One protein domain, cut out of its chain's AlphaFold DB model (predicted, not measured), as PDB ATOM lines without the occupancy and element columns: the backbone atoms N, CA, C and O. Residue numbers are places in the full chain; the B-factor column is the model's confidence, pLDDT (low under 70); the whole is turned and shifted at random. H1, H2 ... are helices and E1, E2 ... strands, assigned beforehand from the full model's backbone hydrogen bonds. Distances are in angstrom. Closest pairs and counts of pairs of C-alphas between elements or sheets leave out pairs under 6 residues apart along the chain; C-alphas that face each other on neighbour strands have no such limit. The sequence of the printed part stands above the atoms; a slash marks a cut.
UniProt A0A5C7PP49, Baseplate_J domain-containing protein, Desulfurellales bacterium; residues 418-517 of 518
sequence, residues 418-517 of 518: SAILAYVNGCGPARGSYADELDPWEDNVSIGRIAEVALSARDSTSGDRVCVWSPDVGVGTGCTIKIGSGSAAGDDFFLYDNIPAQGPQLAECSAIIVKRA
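AT A GLANCE: This is residues 418 to 517 of the 518 residues of the protein "Baseplate_J domain-containing protein" of Desulfurellales bacterium (UniProt A0A5C7PP49). Little regular structure is present: a small helical hairpin, H1 and H2, lies near the middle of long loops, with strands E1, E2 and E3 round it. Two loops, residues 427 to 446 and 484 to 508, pair briefly with each other and reach far from the helices. The 100 printed residues run H1, H2, E1, E2, E3, mixed in class, with only 34 in named elements. The whole is only just compact, close to loose: radius of gyration of the C-alphas 15.2 A, spans 46 by 31 by 20 A.

HOW THE PARTS SIT: H1, residues 418 to 426, and H2, residues 447 to 455, touch at Ile 420 and Ile 450, their closest C-alphas, 6.0 A apart, at a steep tilt of 43 degrees, opposite ways. In both, every O i to N i+4 pair is within hydrogen-bond range. The closest C-alphas of H2 and E2, residues 479 to 483, are Ile 447 and Cys 479, 6.2 A. E2 and E3, residues 509 to 516, are near each other. E1, residues 467 to 469, pairs with no named strand, nor do E2 and E3.

IN THESE COORDINATES: H1 begins at C-alpha 418 (-21.137, 29.131, 5.278); E3, 20.9 A long, ends at C-alpha 516 (-15.705, 21.375, 18.975).

THE WHOLE: The printed part has no cut; no printed residue is under 70.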
ATOM      1  N   SER A 418     -20.594  28.197   6.266       94.81
ATOM      2  CA  SER A 418     -21.137  29.131   5.278       94.81
ATOM      3  C   SER A 418     -20.638  30.561   5.493       94.81
ATOM      4  O   SER A 418     -20.287  31.222   4.519       94.81
ATOM      5  N   ALA A 419     -20.551  31.027   6.743       95.44
ATOM      6  CA  ALA A 419     -20.037  32.358   7.058       95.44
ATOM      7  C   ALA A 419     -18.553  32.500   6.671       95.44
ATOM      8  O   ALA A 419     -18.178  33.463   6.002       95.44
ATOM      9  N   ILE A 420     -17.719  31.508   7.005       97.06
ATOM     10  CA  ILE A 420     -16.296  31.488   6.626       97.06
ATOM     11  C   ILE A 420     -16.133  31.451   5.101       97.06
ATOM     12  O   ILE A 420     -15.308  32.182   4.554       97.06
ATOM     13  N   LEU A 421     -16.929  30.643   4.393       96.62
ATOM     14  CA  LEU A 421     -16.877  30.612   2.931       96.62
ATOM     15  C   LEU A 421     -17.268  31.969   2.330       96.62
ATOM     16  O   LEU A 421     -16.604  32.443   1.411       96.62
ATOM     17  N   ALA A 422     -18.318  32.608   2.851       94.56
ATOM     18  CA  ALA A 422     -18.742  33.934   2.408       94.56
ATOM     19  C   ALA A 422     -17.644  34.987   2.623       94.56
ATOM     20  O   ALA A 422     -17.425  35.815   1.742       94.56
ATOM     21  N   TYR A 423     -16.914  34.909   3.740       95.62
ATOM     22  CA  TYR A 423     -15.749  35.749   3.998       95.62
ATOM     23  C   TYR A 423     -14.659  35.572   2.931       95.62
ATOM     24  O   TYR A 423     -14.307  36.537   2.256       95.62
ATOM     25  N   VAL A 424     -14.185  34.341   2.705       96.25
ATOM     26  CA  VAL A 424     -13.137  34.070   1.700       96.25
ATOM     27  C   VAL A 424     -13.591  34.461   0.289       96.25
ATOM     28  O   VAL A 424     -12.801  34.964  -0.512       96.25
ATOM     29  N   ASN A 425     -14.875  34.265  -0.023       94.69
ATOM     30  CA  ASN A 425     -15.443  34.680  -1.301       94.69
ATOM     31  C   ASN A 425     -15.550  36.210  -1.437       94.69
ATOM     32  O   ASN A 425     -15.534  36.710  -2.562       94.69
ATOM     33  N   GLY A 426     -15.644  36.936  -0.319       93.12
ATOM     34  CA  GLY A 426     -15.644  38.397  -0.257       93.12
ATOM     35  C   GLY A 426     -14.251  39.029  -0.358       93.12
ATOM     36  O   GLY A 426     -14.153  40.185  -0.776       93.12
ATOM     37  N   CYS A 427     -13.186  38.286  -0.035       95.06
ATOM     38  CA  CYS A 427     -11.814  38.734  -0.265       95.06
ATOM     39  C   CYS A 427     -11.553  38.908  -1.767       95.06
ATOM     40  O   CYS A 427     -11.858  38.026  -2.582       95.06
ATOM     41  N   GLY A 428     -10.984  40.059  -2.119       95.50
ATOM     42  CA  GLY A 428     -10.578  40.389  -3.476       95.50
ATOM     43  C   GLY A 428      -9.201  39.832  -3.841       95.50
ATOM     44  O   GLY A 428      -8.536  39.194  -3.021       95.50
ATOM     45  N   PRO A 429      -8.772  40.056  -5.090       96.44
ATOM     46  CA  PRO A 429      -7.440  39.693  -5.546       96.44
ATOM     47  C   PRO A 429      -6.366  40.539  -4.843       96.44
ATOM     48  O   PRO A 429      -6.665  41.611  -4.312       96.44
ATOM     49  N   ALA A 430      -5.116  40.070  -4.851       96.00
ATOM     50  CA  ALA A 430      -3.981  40.760  -4.232       96.00
ATOM     51  C   ALA A 430      -3.926  42.235  -4.654       96.00
ATOM     52  O   ALA A 430      -4.013  42.533  -5.849       96.00
ATOM     53  N   ARG A 431      -3.763  43.163  -3.707       93.38
ATOM     54  CA  ARG A 431      -3.706  44.599  -4.029       93.38
ATOM     55  C   ARG A 431      -2.390  45.004  -4.680       93.38
ATOM     56  O   ARG A 431      -2.373  45.842  -5.583       93.38
ATOM     57  N   GLY A 432      -1.286  44.397  -4.247       87.69
ATOM     58  CA  GLY A 432       0.048  44.794  -4.696       87.69
ATOM     59  C   GLY A 432       0.290  46.298  -4.502       87.69
ATOM     60  O   GLY A 432      -0.306  46.928  -3.632       87.69
ATOM     61  N   SER A 433       1.156  46.879  -5.331       88.00
ATOM     62  CA  SER A 433       1.489  48.313  -5.264       88.00
ATOM     63  C   SER A 433       0.614  49.202  -6.151       88.00
ATOM     64  O   SER A 433       0.783  50.417  -6.130       88.00
ATOM     65  N   TYR A 434      -0.253  48.608  -6.975       91.12
ATOM     66  CA  TYR A 434      -0.970  49.315  -8.042       91.12
ATOM     67  C   TYR A 434      -2.483  49.341  -7.858       91.12
ATOM     68  O   TYR A 434      -3.146  50.009  -8.640       91.12
ATOM     69  N   ALA A 435      -3.054  48.619  -6.889       93.56
ATOM     70  CA  ALA A 435      -4.481  48.722  -6.596       93.56
ATOM     71  C   ALA A 435      -4.871  50.162  -6.244       93.56
ATOM     72  O   ALA A 435      -4.123  50.856  -5.556       93.56
ATOM     73  N   ASP A 436      -6.065  50.582  -6.664       92.75
ATOM     74  CA  ASP A 436      -6.605  51.885  -6.278       92.75
ATOM     75  C   ASP A 436      -6.657  52.030  -4.742       92.75
ATOM     76  O   ASP A 436      -7.175  51.174  -4.017       92.75
ATOM     77  N   GLU A 437      -6.090  53.119  -4.231       90.56
ATOM     78  CA  GLU A 437      -6.056  53.414  -2.797       90.56
ATOM     79  C   GLU A 437      -7.430  53.864  -2.280       90.56
ATOM     80  O   GLU A 437      -7.743  53.659  -1.106       90.56
ATOM     81  N   LEU A 438      -8.265  54.440  -3.156       89.50
ATOM     82  CA  LEU A 438      -9.586  54.971  -2.809       89.50
ATOM     83  C   LEU A 438     -10.683  53.897  -2.743       89.50
ATOM     84  O   LEU A 438     -11.751  54.157  -2.188       89.50
ATOM     85  N   ASP A 439     -10.420  52.697  -3.260       90.38
ATOM     86  CA  ASP A 439     -11.304  51.535  -3.167       90.38
ATOM     87  C   ASP A 439     -10.634  50.443  -2.324       90.38
ATOM     88  O   ASP A 439      -9.931  49.589  -2.859       90.38
ATOM     89  N   PRO A 440     -10.781  50.449  -0.989       90.62
ATOM     90  CA  PRO A 440     -10.211  49.399  -0.165       90.62
ATOM     91  C   PRO A 440     -11.014  48.090  -0.248       90.62
ATOM     92  O   PRO A 440     -12.248  48.069  -0.219       90.62
ATOM     93  N   TRP A 441     -10.299  46.965  -0.277       93.94
ATOM     94  CA  TRP A 441     -10.847  45.624  -0.061       93.94
ATOM     95  C   TRP A 441      -9.888  44.763   0.764       93.94
ATOM     96  O   TRP A 441      -8.703  45.081   0.866       93.94
ATOM     97  N   GLU A 442     -10.416  43.686   1.354       94.44
ATOM     98  CA  GLU A 442      -9.610  42.653   2.012       94.44
ATOM     99  C   GLU A 442      -8.956  41.761   0.944       94.44
ATOM    100  O   GLU A 442      -9.657  41.197   0.103       94.44
ATOM    101  N   ASP A 443      -7.629  41.645   0.960       94.12
ATOM    102  CA  ASP A 443      -6.816  40.881  -0.002       94.12
ATOM    103  C   ASP A 443      -5.899  39.846   0.671       94.12
ATOM    104  O   ASP A 443      -4.939  39.341   0.093       94.12
ATOM    105  N   ASN A 444      -6.224  39.499   1.908       94.12
ATOM    106  CA  ASN A 444      -5.630  38.412   2.661       94.12
ATOM    107  C   ASN A 444      -6.740  37.621   3.355       94.12
ATOM    108  O   ASN A 444      -7.825  38.136   3.631       94.12
ATOM    109  N   VAL A 445      -6.467  36.349   3.633       96.38
ATOM    110  CA  VAL A 445      -7.350  35.516   4.452       96.38
ATOM    111  C   VAL A 445      -6.738  35.465   5.845       96.38
ATOM    112  O   VAL A 445      -5.761  34.751   6.074       96.38
ATOM    113  N   SER A 446      -7.284  36.272   6.757       95.62
ATOM    114  CA  SER A 446      -6.749  36.412   8.114       95.62
ATOM    115  C   SER A 446      -7.408  35.449   9.097       95.62
ATOM    116  O   SER A 446      -8.632  35.301   9.125       95.62
ATOM    117  N   ILE A 447      -6.598  34.854   9.972       95.00
ATOM    118  CA  ILE A 447      -7.031  34.003  11.083       95.00
ATOM    119  C   ILE A 447      -7.973  34.766  12.020       95.00
ATOM    120  O   ILE A 447      -8.985  34.221  12.468       95.00
ATOM    121  N   GLY A 448      -7.684  36.046  12.274       93.12
ATOM    122  CA  GLY A 448      -8.526  36.901  13.111       93.12
ATOM    123  C   GLY A 448      -9.916  37.114  12.509       93.12
ATOM    124  O   GLY A 448     -10.920  36.974  13.208       93.12
ATOM    125  N   ARG A 449      -9.986  37.371  11.198       94.75
ATOM    126  CA  ARG A 449     -11.260  37.552  10.484       94.75
ATOM    127  C   ARG A 449     -12.057  36.259  10.378       94.75
ATOM    128  O   ARG A 449     -13.268  36.289  10.583       94.75
ATOM    129  N   ILE A 450     -11.401  35.117  10.151       95.75
ATOM    130  CA  ILE A 450     -12.068  33.806  10.188       95.75
ATOM    131  C   ILE A 450     -12.737  33.590  11.553       95.75
ATOM    132  O   ILE A 450     -13.909  33.213  11.607       95.75
ATOM    133  N   ALA A 451     -12.019  33.851  12.649       94.69
ATOM    134  CA  ALA A 451     -12.567  33.708  13.995       94.69
ATOM    135  C   ALA A 451     -13.723  34.685  14.260       94.69
ATOM    136  O   ALA A 451     -14.764  34.273  14.764       94.69
ATOM    137  N   GLU A 452     -13.587  35.956  13.880       93.81
ATOM    138  CA  GLU A 452     -14.645  36.961  14.037       93.81
ATOM    139  C   GLU A 452     -15.932  36.565  13.298       93.81
ATOM    140  O   GLU A 452     -17.026  36.615  13.868       93.81
ATOM    141  N   VAL A 453     -15.803  36.132  12.043       94.56
ATOM    142  CA  VAL A 453     -16.932  35.725  11.202       94.56
ATOM    143  C   VAL A 453     -17.588  34.459  11.750       94.56
ATOM    144  O   VAL A 453     -18.814  34.378  11.800       94.56
ATOM    145  N   ALA A 454     -16.801  33.500  12.237       94.50
ATOM    146  CA  ALA A 454     -17.327  32.306  12.889       94.50
ATOM    147  C   ALA A 454     -18.065  32.617  14.201       94.50
ATOM    148  O   ALA A 454     -19.120  32.042  14.460       94.50
ATOM    149  N   LEU A 455     -17.548  33.539  15.018       93.12
ATOM    150  CA  LEU A 455     -18.193  33.984  16.260       93.12
ATOM    151  C   LEU A 455     -19.453  34.821  16.008       93.12
ATOM    152  O   LEU A 455     -20.353  34.872  16.849       93.12
ATOM    153  N   SER A 456     -19.525  35.463  14.846       92.19
ATOM    154  CA  SER A 456     -20.679  36.246  14.403       92.19
ATOM    155  C   SER A 456     -21.703  35.417  13.629       92.19
ATOM    156  O   SER A 456     -22.759  35.946  13.278       92.19
ATOM    157  N   ALA A 457     -21.419  34.137  13.367       93.69
ATOM    158  CA  ALA A 457     -22.325  33.249  12.658       93.69
ATOM    159  C   ALA A 457     -23.644  33.096  13.427       93.69
ATOM    160  O   ALA A 457     -23.677  32.977  14.659       93.69
ATOM    161  N   ARG A 458     -24.744  33.095  12.674       91.56
ATOM    162  CA  ARG A 458     -26.102  33.020  13.208       91.56
ATOM    163  C   ARG A 458     -26.890  31.921  12.531       91.56
ATOM    164  O   ARG A 458     -26.672  31.634  11.355       91.56
ATOM    165  N   ASP A 459     -27.816  31.337  13.275       91.06
ATOM    166  CA  ASP A 459     -28.795  30.428  12.704       91.06
ATOM    167  C   ASP A 459     -29.730  31.197  11.766       91.06
ATOM    168  O   ASP A 459     -30.207  32.284  12.093       91.06
ATOM    169  N   SER A 460     -29.992  30.642  10.585       84.12
ATOM    170  CA  SER A 460     -30.815  31.309   9.573       84.12
ATOM    171  C   SER A 460     -32.305  31.331   9.920       84.12
ATOM    172  O   SER A 460     -33.039  32.115   9.324       84.12
ATOM    173  N   THR A 461     -32.756  30.491  10.858       86.50
ATOM    174  CA  THR A 461     -34.166  30.392  11.255       86.50
ATOM    175  C   THR A 461     -34.459  31.271  12.464       86.50
ATOM    176  O   THR A 461     -35.407  32.051  12.426       86.50
ATOM    177  N   SER A 462     -33.659  31.164  13.529       86.62
ATOM    178  CA  SER A 462     -33.882  31.936  14.757       86.62
ATOM    179  C   SER A 462     -33.171  33.291  14.773       86.62
ATOM    180  O   SER A 462     -33.601  34.200  15.479       86.62
ATOM    181  N   GLY A 463     -32.099  33.461  13.991       85.62
ATOM    182  CA  GLY A 463     -31.239  34.648  14.039       85.62
ATOM    183  C   GLY A 463     -30.275  34.672  15.232       85.62
ATOM    184  O   GLY A 463     -29.493  35.620  15.377       85.62
ATOM    185  N   ASP A 464     -30.284  33.640  16.077       89.25
ATOM    186  CA  ASP A 464     -29.433  33.559  17.262       89.25
ATOM    187  C   ASP A 464     -27.982  33.258  16.901       89.25
ATOM    188  O   ASP A 464     -27.685  32.621  15.890       89.25
ATOM    189  N   ARG A 465     -27.050  33.712  17.747       90.62
ATOM    190  CA  ARG A 465     -25.635  33.353  17.600       90.62
ATOM    191  C   ARG A 465     -25.428  31.888  17.971       90.62
ATOM    192  O   ARG A 465     -25.845  31.441  19.039       90.62
ATOM    193  N   VAL A 466     -24.719  31.171  17.106       93.56
ATOM    194  CA  VAL A 466     -24.468  29.728  17.270       93.56
ATOM    195  C   VAL A 466     -23.158  29.421  18.006       93.56
ATOM    196  O   VAL A 466     -22.940  28.297  18.455       93.56
ATOM    197  N   CYS A 467     -22.293  30.426  18.160       91.31
ATOM    198  CA  CYS A 467     -20.986  30.330  18.807       91.31
ATOM    199  C   CYS A 467     -20.909  31.249  20.030       91.31
ATOM    200  O   CYS A 467     -21.367  32.391  19.978       91.31
ATOM    201  N   VAL A 468     -20.274  30.775  21.106       90.44
ATOM    202  CA  VAL A 468     -20.003  31.576  22.312       90.44
ATOM    203  C   VAL A 468     -18.584  32.141  22.274       90.44
ATOM    204  O   VAL A 468     -18.398  33.345  22.427       90.44
ATOM    205  N   TRP A 469     -17.580  31.285  22.065       89.75
ATOM    206  CA  TRP A 469     -16.169  31.677  22.003       89.75
ATOM    207  C   TRP A 469     -15.339  30.677  21.177       89.75
ATOM    208  O   TRP A 469     -15.804  29.582  20.860       89.75
ATOM    209  N   SER A 470     -14.116  31.069  20.812       88.50
ATOM    210  CA  SER A 470     -13.124  30.246  20.103       88.50
ATOM    211  C   SER A 470     -11.818  30.271  20.903       88.50
ATOM    212  O   SER A 470     -11.366  31.372  21.230       88.50
ATOM    213  N   PRO A 471     -11.204  29.120  21.238       87.25
ATOM    214  CA  PRO A 471      -9.901  29.084  21.907       87.25
ATOM    215  C   PRO A 471      -8.804  29.660  21.017       87.25
ATOM    216  O   PRO A 471      -8.930  29.594  19.799       87.25
ATOM    217  N   ASP A 472      -7.731  30.179  21.624       84.62
ATOM    218  CA  ASP A 472      -6.374  30.209  21.055       84.62
ATOM    219  C   ASP A 472      -6.289  30.610  19.562       84.62
ATOM    220  O   ASP A 472      -5.668  29.934  18.728       84.62
ATOM    221  N   VAL A 473      -6.946  31.718  19.203       84.31
ATOM    222  CA  VAL A 473      -6.918  32.301  17.851       84.31
ATOM    223  C   VAL A 473      -5.532  32.902  17.592       84.31
ATOM    224  O   VAL A 473      -5.046  33.700  18.388       84.31
ATOM    225  N   GLY A 474      -4.890  32.516  16.485       80.44
ATOM    226  CA  GLY A 474      -3.555  33.006  16.098       80.44
ATOM    227  C   GLY A 474      -2.365  32.245  16.702       80.44
ATOM    228  O   GLY A 474      -1.222  32.597  16.445       80.44
ATOM    229  N   VAL A 475      -2.605  31.187  17.486       84.62
ATOM    230  CA  VAL A 475      -1.554  30.322  18.081       84.62
ATOM    231  C   VAL A 475      -1.615  28.875  17.566       84.62
ATOM    232  O   VAL A 475      -1.038  27.961  18.148       84.62
ATOM    233  N   GLY A 476      -2.311  28.649  16.446       76.31
ATOM    234  CA  GLY A 476      -2.296  27.376  15.713       76.31
ATOM    235  C   GLY A 476      -3.155  26.248  16.299       76.31
ATOM    236  O   GLY A 476      -3.062  25.118  15.826       76.31
ATOM    237  N   THR A 477      -3.990  26.536  17.302       75.56
ATOM    238  CA  THR A 477      -4.889  25.547  17.935       75.56
ATOM    239  C   THR A 477      -6.362  25.879  17.686       75.56
ATOM    240  O   THR A 477      -7.127  25.005  17.284       75.56
ATOM    241  N   GLY A 478      -6.745  27.152  17.830       84.06
ATOM    242  CA  GLY A 478      -8.112  27.625  17.619       84.06
ATOM    243  C   GLY A 478      -8.551  27.657  16.167       84.06
ATOM    244  O   GLY A 478      -9.464  26.954  15.751       84.06
ATOM    245  N   CYS A 479      -7.886  28.491  15.378       93.06
ATOM    246  CA  CYS A 479      -8.126  28.608  13.949       93.06
ATOM    247  C   CYS A 479      -6.816  28.363  13.208       93.06
ATOM    248  O   CYS A 479      -5.755  28.822  13.636       93.06
ATOM    249  N   THR A 480      -6.899  27.597  12.124       95.88
ATOM    250  CA  THR A 480      -5.753  27.261  11.289       95.88
ATOM    251  C   THR A 480      -6.108  27.310   9.815       95.88
ATOM    252  O   THR A 480      -7.217  26.947   9.411       95.88
ATOM    253  N   ILE A 481      -5.128  27.708   9.012       96.88
ATOM    254  CA  ILE A 481      -5.155  27.619   7.560       96.88
ATOM    255  C   ILE A 481      -4.093  26.604   7.152       96.88
ATOM    256  O   ILE A 481      -2.927  26.695   7.535       96.88
ATOM    257  N   LYS A 482      -4.501  25.608   6.375       96.50
ATOM    258  CA  LYS A 482      -3.605  24.701   5.664       96.50
ATOM    259  C   LYS A 482      -3.615  25.078   4.187       96.50
ATOM    260  O   LYS A 482      -4.684  25.170   3.593       96.50
ATOM    261  N   ILE A 483      -2.431  25.246   3.607       96.50
ATOM    262  CA  ILE A 483      -2.240  25.618   2.200       96.50
ATOM    263  C   ILE A 483      -1.849  24.358   1.421       96.50
ATOM    264  O   ILE A 483      -0.799  23.771   1.695       96.50
ATOM    265  N   GLY A 484      -2.703  23.905   0.501       93.81
ATOM    266  CA  GLY A 484      -2.477  22.707  -0.312       93.81
ATOM    267  C   GLY A 484      -2.078  21.478   0.506       93.81
ATOM    268  O   GLY A 484      -2.793  21.040   1.410       93.81
ATOM    269  N   SER A 485      -0.906  20.907   0.210       91.56
ATOM    270  CA  SER A 485      -0.344  19.763   0.944       91.56
ATOM    271  C   SER A 485       0.498  20.144   2.169       91.56
ATOM    272  O   SER A 485       1.082  19.258   2.793       91.56
ATOM    273  N   GLY A 486       0.594  21.433   2.501       92.62
ATOM    274  CA  GLY A 486       1.350  21.937   3.645       92.62
ATOM    275  C   GLY A 486       0.747  21.559   5.001       92.62
ATOM    276  O   GLY A 486      -0.271  20.867   5.103       92.62
ATOM    277  N   SER A 487       1.385  22.026   6.071       92.81
ATOM    278  CA  SER A 487       0.871  21.883   7.437       92.81
ATOM    279  C   SER A 487      -0.166  22.963   7.745       92.81
ATOM    280  O   SER A 487      -0.096  24.065   7.207       92.81
ATOM    281  N   ALA A 488      -1.122  22.655   8.622       93.56
ATOM    282  CA  ALA A 488      -2.031  23.662   9.160       93.56
ATOM    283  C   ALA A 488      -1.258  24.605  10.095       93.56
ATOM    284  O   ALA A 488      -0.517  24.128  10.956       93.56
ATOM    285  N   ALA A 489      -1.430  25.914   9.923       93.44
ATOM    286  CA  ALA A 489      -0.750  26.947  10.698       93.44
ATOM    287  C   ALA A 489      -1.744  27.989  11.225       93.44
ATOM    288  O   ALA A 489      -2.811  28.185  10.646       93.44
ATOM    289  N   GLY A 490      -1.391  28.651  12.329       93.00
ATOM    290  CA  GLY A 490      -2.151  29.764  12.910       93.00
ATOM    291  C   GLY A 490      -1.800  31.125  12.309       93.00
ATOM    292  O   GLY A 490      -2.015  32.132  12.977       93.00
ATOM    293  N   ASP A 491      -1.243  31.135  11.098       93.19
ATOM    294  CA  ASP A 491      -0.768  32.323  10.394       93.19
ATOM    295  C   ASP A 491      -1.763  32.762   9.313       93.19
ATOM    296  O   ASP A 491      -2.488  31.945   8.738       93.19
ATOM    297  N   ASP A 492      -1.764  34.059   9.017       95.50
ATOM    298  CA  ASP A 492      -2.553  34.639   7.933       95.50
ATOM    299  C   ASP A 492      -2.041  34.183   6.558       95.50
ATOM    300  O   ASP A 492      -0.840  34.007   6.339       95.50
ATOM    301  N   PHE A 493      -2.956  34.049   5.595       96.00
ATOM    302  CA  PHE A 493      -2.609  33.779   4.203       96.00
ATOM    303  C   PHE A 493      -2.599  35.072   3.383       96.00
ATOM    304  O   PHE A 493      -3.639  35.709   3.188       96.00
ATOM    305  N   PHE A 494      -1.419  35.441   2.886       94.94
ATOM    306  CA  PHE A 494      -1.213  36.626   2.056       94.94
ATOM    307  C   PHE A 494      -1.288  36.282   0.569       94.94
ATOM    308  O   PHE A 494      -0.704  35.296   0.121       94.94
ATOM    309  N   LEU A 495      -1.981  37.122  -0.198       95.38
ATOM    310  CA  LEU A 495      -2.033  37.025  -1.654       95.38
ATOM    311  C   LEU A 495      -0.922  37.865  -2.286       95.38
ATOM    312  O   LEU A 495      -0.549  38.919  -1.769       95.38
ATOM    313  N   TYR A 496      -0.423  37.425  -3.442       93.81
ATOM    314  CA  TYR A 496       0.671  38.107  -4.127       93.81
ATOM    315  C   TYR A 496       0.326  38.531  -5.554       93.81
ATOM    316  O   TYR A 496      -0.197  37.760  -6.366       93.81
ATOM    317  N   ASP A 497       0.728  39.757  -5.885       92.44
ATOM    318  CA  ASP A 497       0.790  40.266  -7.252       92.44
ATOM    319  C   ASP A 497       2.248  40.340  -7.734       92.44
ATOM    320  O   ASP A 497       2.842  41.408  -7.848       92.44
ATOM    321  N   ASN A 498       2.877  39.176  -7.909       88.31
ATOM    322  CA  ASN A 498       4.323  39.057  -8.126       88.31
ATOM    323  C   ASN A 498       4.718  38.372  -9.443       88.31
ATOM    324  O   ASN A 498       5.907  38.152  -9.674       88.31
ATOM    325  N   ILE A 499       3.756  38.027 -10.305       88.00
ATOM    326  CA  ILE A 499       4.029  37.384 -11.594       88.00
ATOM    327  C   ILE A 499       3.675  38.351 -12.732       88.00
ATOM    328  O   ILE A 499       2.490  38.587 -12.984       88.00
ATOM    329  N   PRO A 500       4.678  38.888 -13.455       80.19
ATOM    330  CA  PRO A 500       4.444  39.752 -14.606       80.19
ATOM    331  C   PRO A 500       3.547  39.083 -15.655       80.19
ATOM    332  O   PRO A 500       3.626  37.875 -15.873       80.19
ATOM    333  N   ALA A 501       2.710  39.882 -16.323       79.31
ATOM    334  CA  ALA A 501       1.746  39.450 -17.346       79.31
ATOM    335  C   ALA A 501       0.635  38.485 -16.882       79.31
ATOM    336  O   ALA A 501      -0.235  38.139 -17.681       79.31
ATOM    337  N   GLN A 502       0.613  38.082 -15.609       88.88
ATOM    338  CA  GLN A 502      -0.517  37.378 -15.007       88.88
ATOM    339  C   GLN A 502      -1.326  38.329 -14.130       88.88
ATOM    340  O   GLN A 502      -0.862  39.414 -13.769       88.88
ATOM    341  N   GLY A 503      -2.557  37.930 -13.821       91.88
ATOM    342  CA  GLY A 503      -3.373  38.667 -12.872       91.88
ATOM    343  C   GLY A 503      -2.874  38.492 -11.439       91.88
ATOM    344  O   GLY A 503      -2.185  37.508 -11.134       91.88
ATOM    345  N   PRO A 504      -3.257  39.416 -10.550       95.62
ATOM    346  CA  PRO A 504      -3.040  39.268  -9.123       95.62
ATOM    347  C   PRO A 504      -3.689  37.980  -8.597       95.62
ATOM    348  O   PRO A 504      -4.704  37.497  -9.121       95.62
ATOM    349  N   GLN A 505      -3.073  37.397  -7.570       96.00
ATOM    350  CA  GLN A 505      -3.544  36.151  -6.976       96.00
ATOM    351  C   GLN A 505      -4.893  36.329  -6.284       96.00
ATOM    352  O   GLN A 505      -5.138  37.358  -5.663       96.00
ATOM    353  N   LEU A 506      -5.736  35.301  -6.342       95.88
ATOM    354  CA  LEU A 506      -6.986  35.222  -5.597       95.88
ATOM    355  C   LEU A 506      -7.018  33.942  -4.755       95.88
ATOM    356  O   LEU A 506      -6.573  32.886  -5.208       95.88
ATOM    357  N   ALA A 507      -7.550  34.030  -3.535       95.06
ATOM    358  CA  ALA A 507      -7.666  32.878  -2.645       95.06
ATOM    359  C   ALA A 507      -8.657  31.833  -3.188       95.06
ATOM    360  O   ALA A 507      -9.713  32.169  -3.730       95.06
ATOM    361  N   GLU A 508      -8.368  30.555  -2.974       94.94
ATOM    362  CA  GLU A 508      -9.288  29.454  -3.256       94.94
ATOM    363  C   GLU A 508      -9.462  28.624  -1.992       94.94
ATOM    364  O   GLU A 508      -8.485  28.124  -1.453       94.94
ATOM    365  N   CYS A 509     -10.692  28.484  -1.496       95.31
ATOM    366  CA  CYS A 509     -10.979  27.600  -0.368       95.31
ATOM    367  C   CYS A 509     -11.387  26.226  -0.895       95.31
ATOM    368  O   CYS A 509     -12.325  26.133  -1.683       95.31
ATOM    369  N   SER A 510     -10.705  25.171  -0.449       94.69
ATOM    370  CA  SER A 510     -11.007  23.783  -0.811       94.69
ATOM    371  C   SER A 510     -11.866  23.069   0.227       94.69
ATOM    372  O   SER A 510     -12.661  22.207  -0.137       94.69
ATOM    373  N   ALA A 511     -11.721  23.411   1.509       95.56
ATOM    374  CA  ALA A 511     -12.453  22.770   2.595       95.56
ATOM    375  C   ALA A 511     -12.537  23.658   3.842       95.56
ATOM    376  O   ALA A 511     -11.577  24.336   4.204       95.56
ATOM    377  N   ILE A 512     -13.670  23.589   4.539       97.62
ATOM    378  CA  ILE A 512     -13.882  24.206   5.849       97.62
ATOM    379  C   ILE A 512     -14.258  23.121   6.854       97.62
ATOM    380  O   ILE A 512     -15.192  22.350   6.629       97.62
ATOM    381  N   ILE A 513     -13.534  23.070   7.967       96.06
ATOM    382  CA  ILE A 513     -13.716  22.092   9.038       96.06
ATOM    383  C   ILE A 513     -14.077  22.846  10.317       96.06
ATOM    384  O   ILE A 513     -13.292  23.649  10.816       96.06
ATOM    385  N   VAL A 514     -15.252  22.562  10.873       96.25
ATOM    386  CA  VAL A 514     -15.698  23.129  12.152       96.25
ATOM    387  C   VAL A 514     -15.589  22.043  13.211       96.25
ATOM    388  O   VAL A 514     -16.168  20.970  13.057       96.25
ATOM    389  N   LYS A 515     -14.836  22.310  14.274       93.81
ATOM    390  CA  LYS A 515     -14.564  21.372  15.363       93.81
ATOM    391  C   LYS A 515     -15.071  21.928  16.681       93.81
ATOM    392  O   LYS A 515     -15.095  23.139  16.896       93.81
ATOM    393  N   ARG A 516     -15.422  21.025  17.588       91.94
ATOM    394  CA  ARG A 516     -15.705  21.375  18.975       91.94
ATOM    395  C   ARG A 516     -14.395  21.736  19.681       91.94
ATOM    396  O   ARG A 516     -13.430  20.981  19.584       91.94
ATOM    397  N   ALA A 517     -14.363  22.868  20.375       88.06
ATOM    398  CA  ALA A 517     -13.311  23.173  21.338       88.06
ATOM    399  C   ALA A 517     -13.409  22.193  22.520       88.06
ATOM    400  O   ALA A 517     -14.512  21.891  22.982       88.06
TER     401      ALA A 517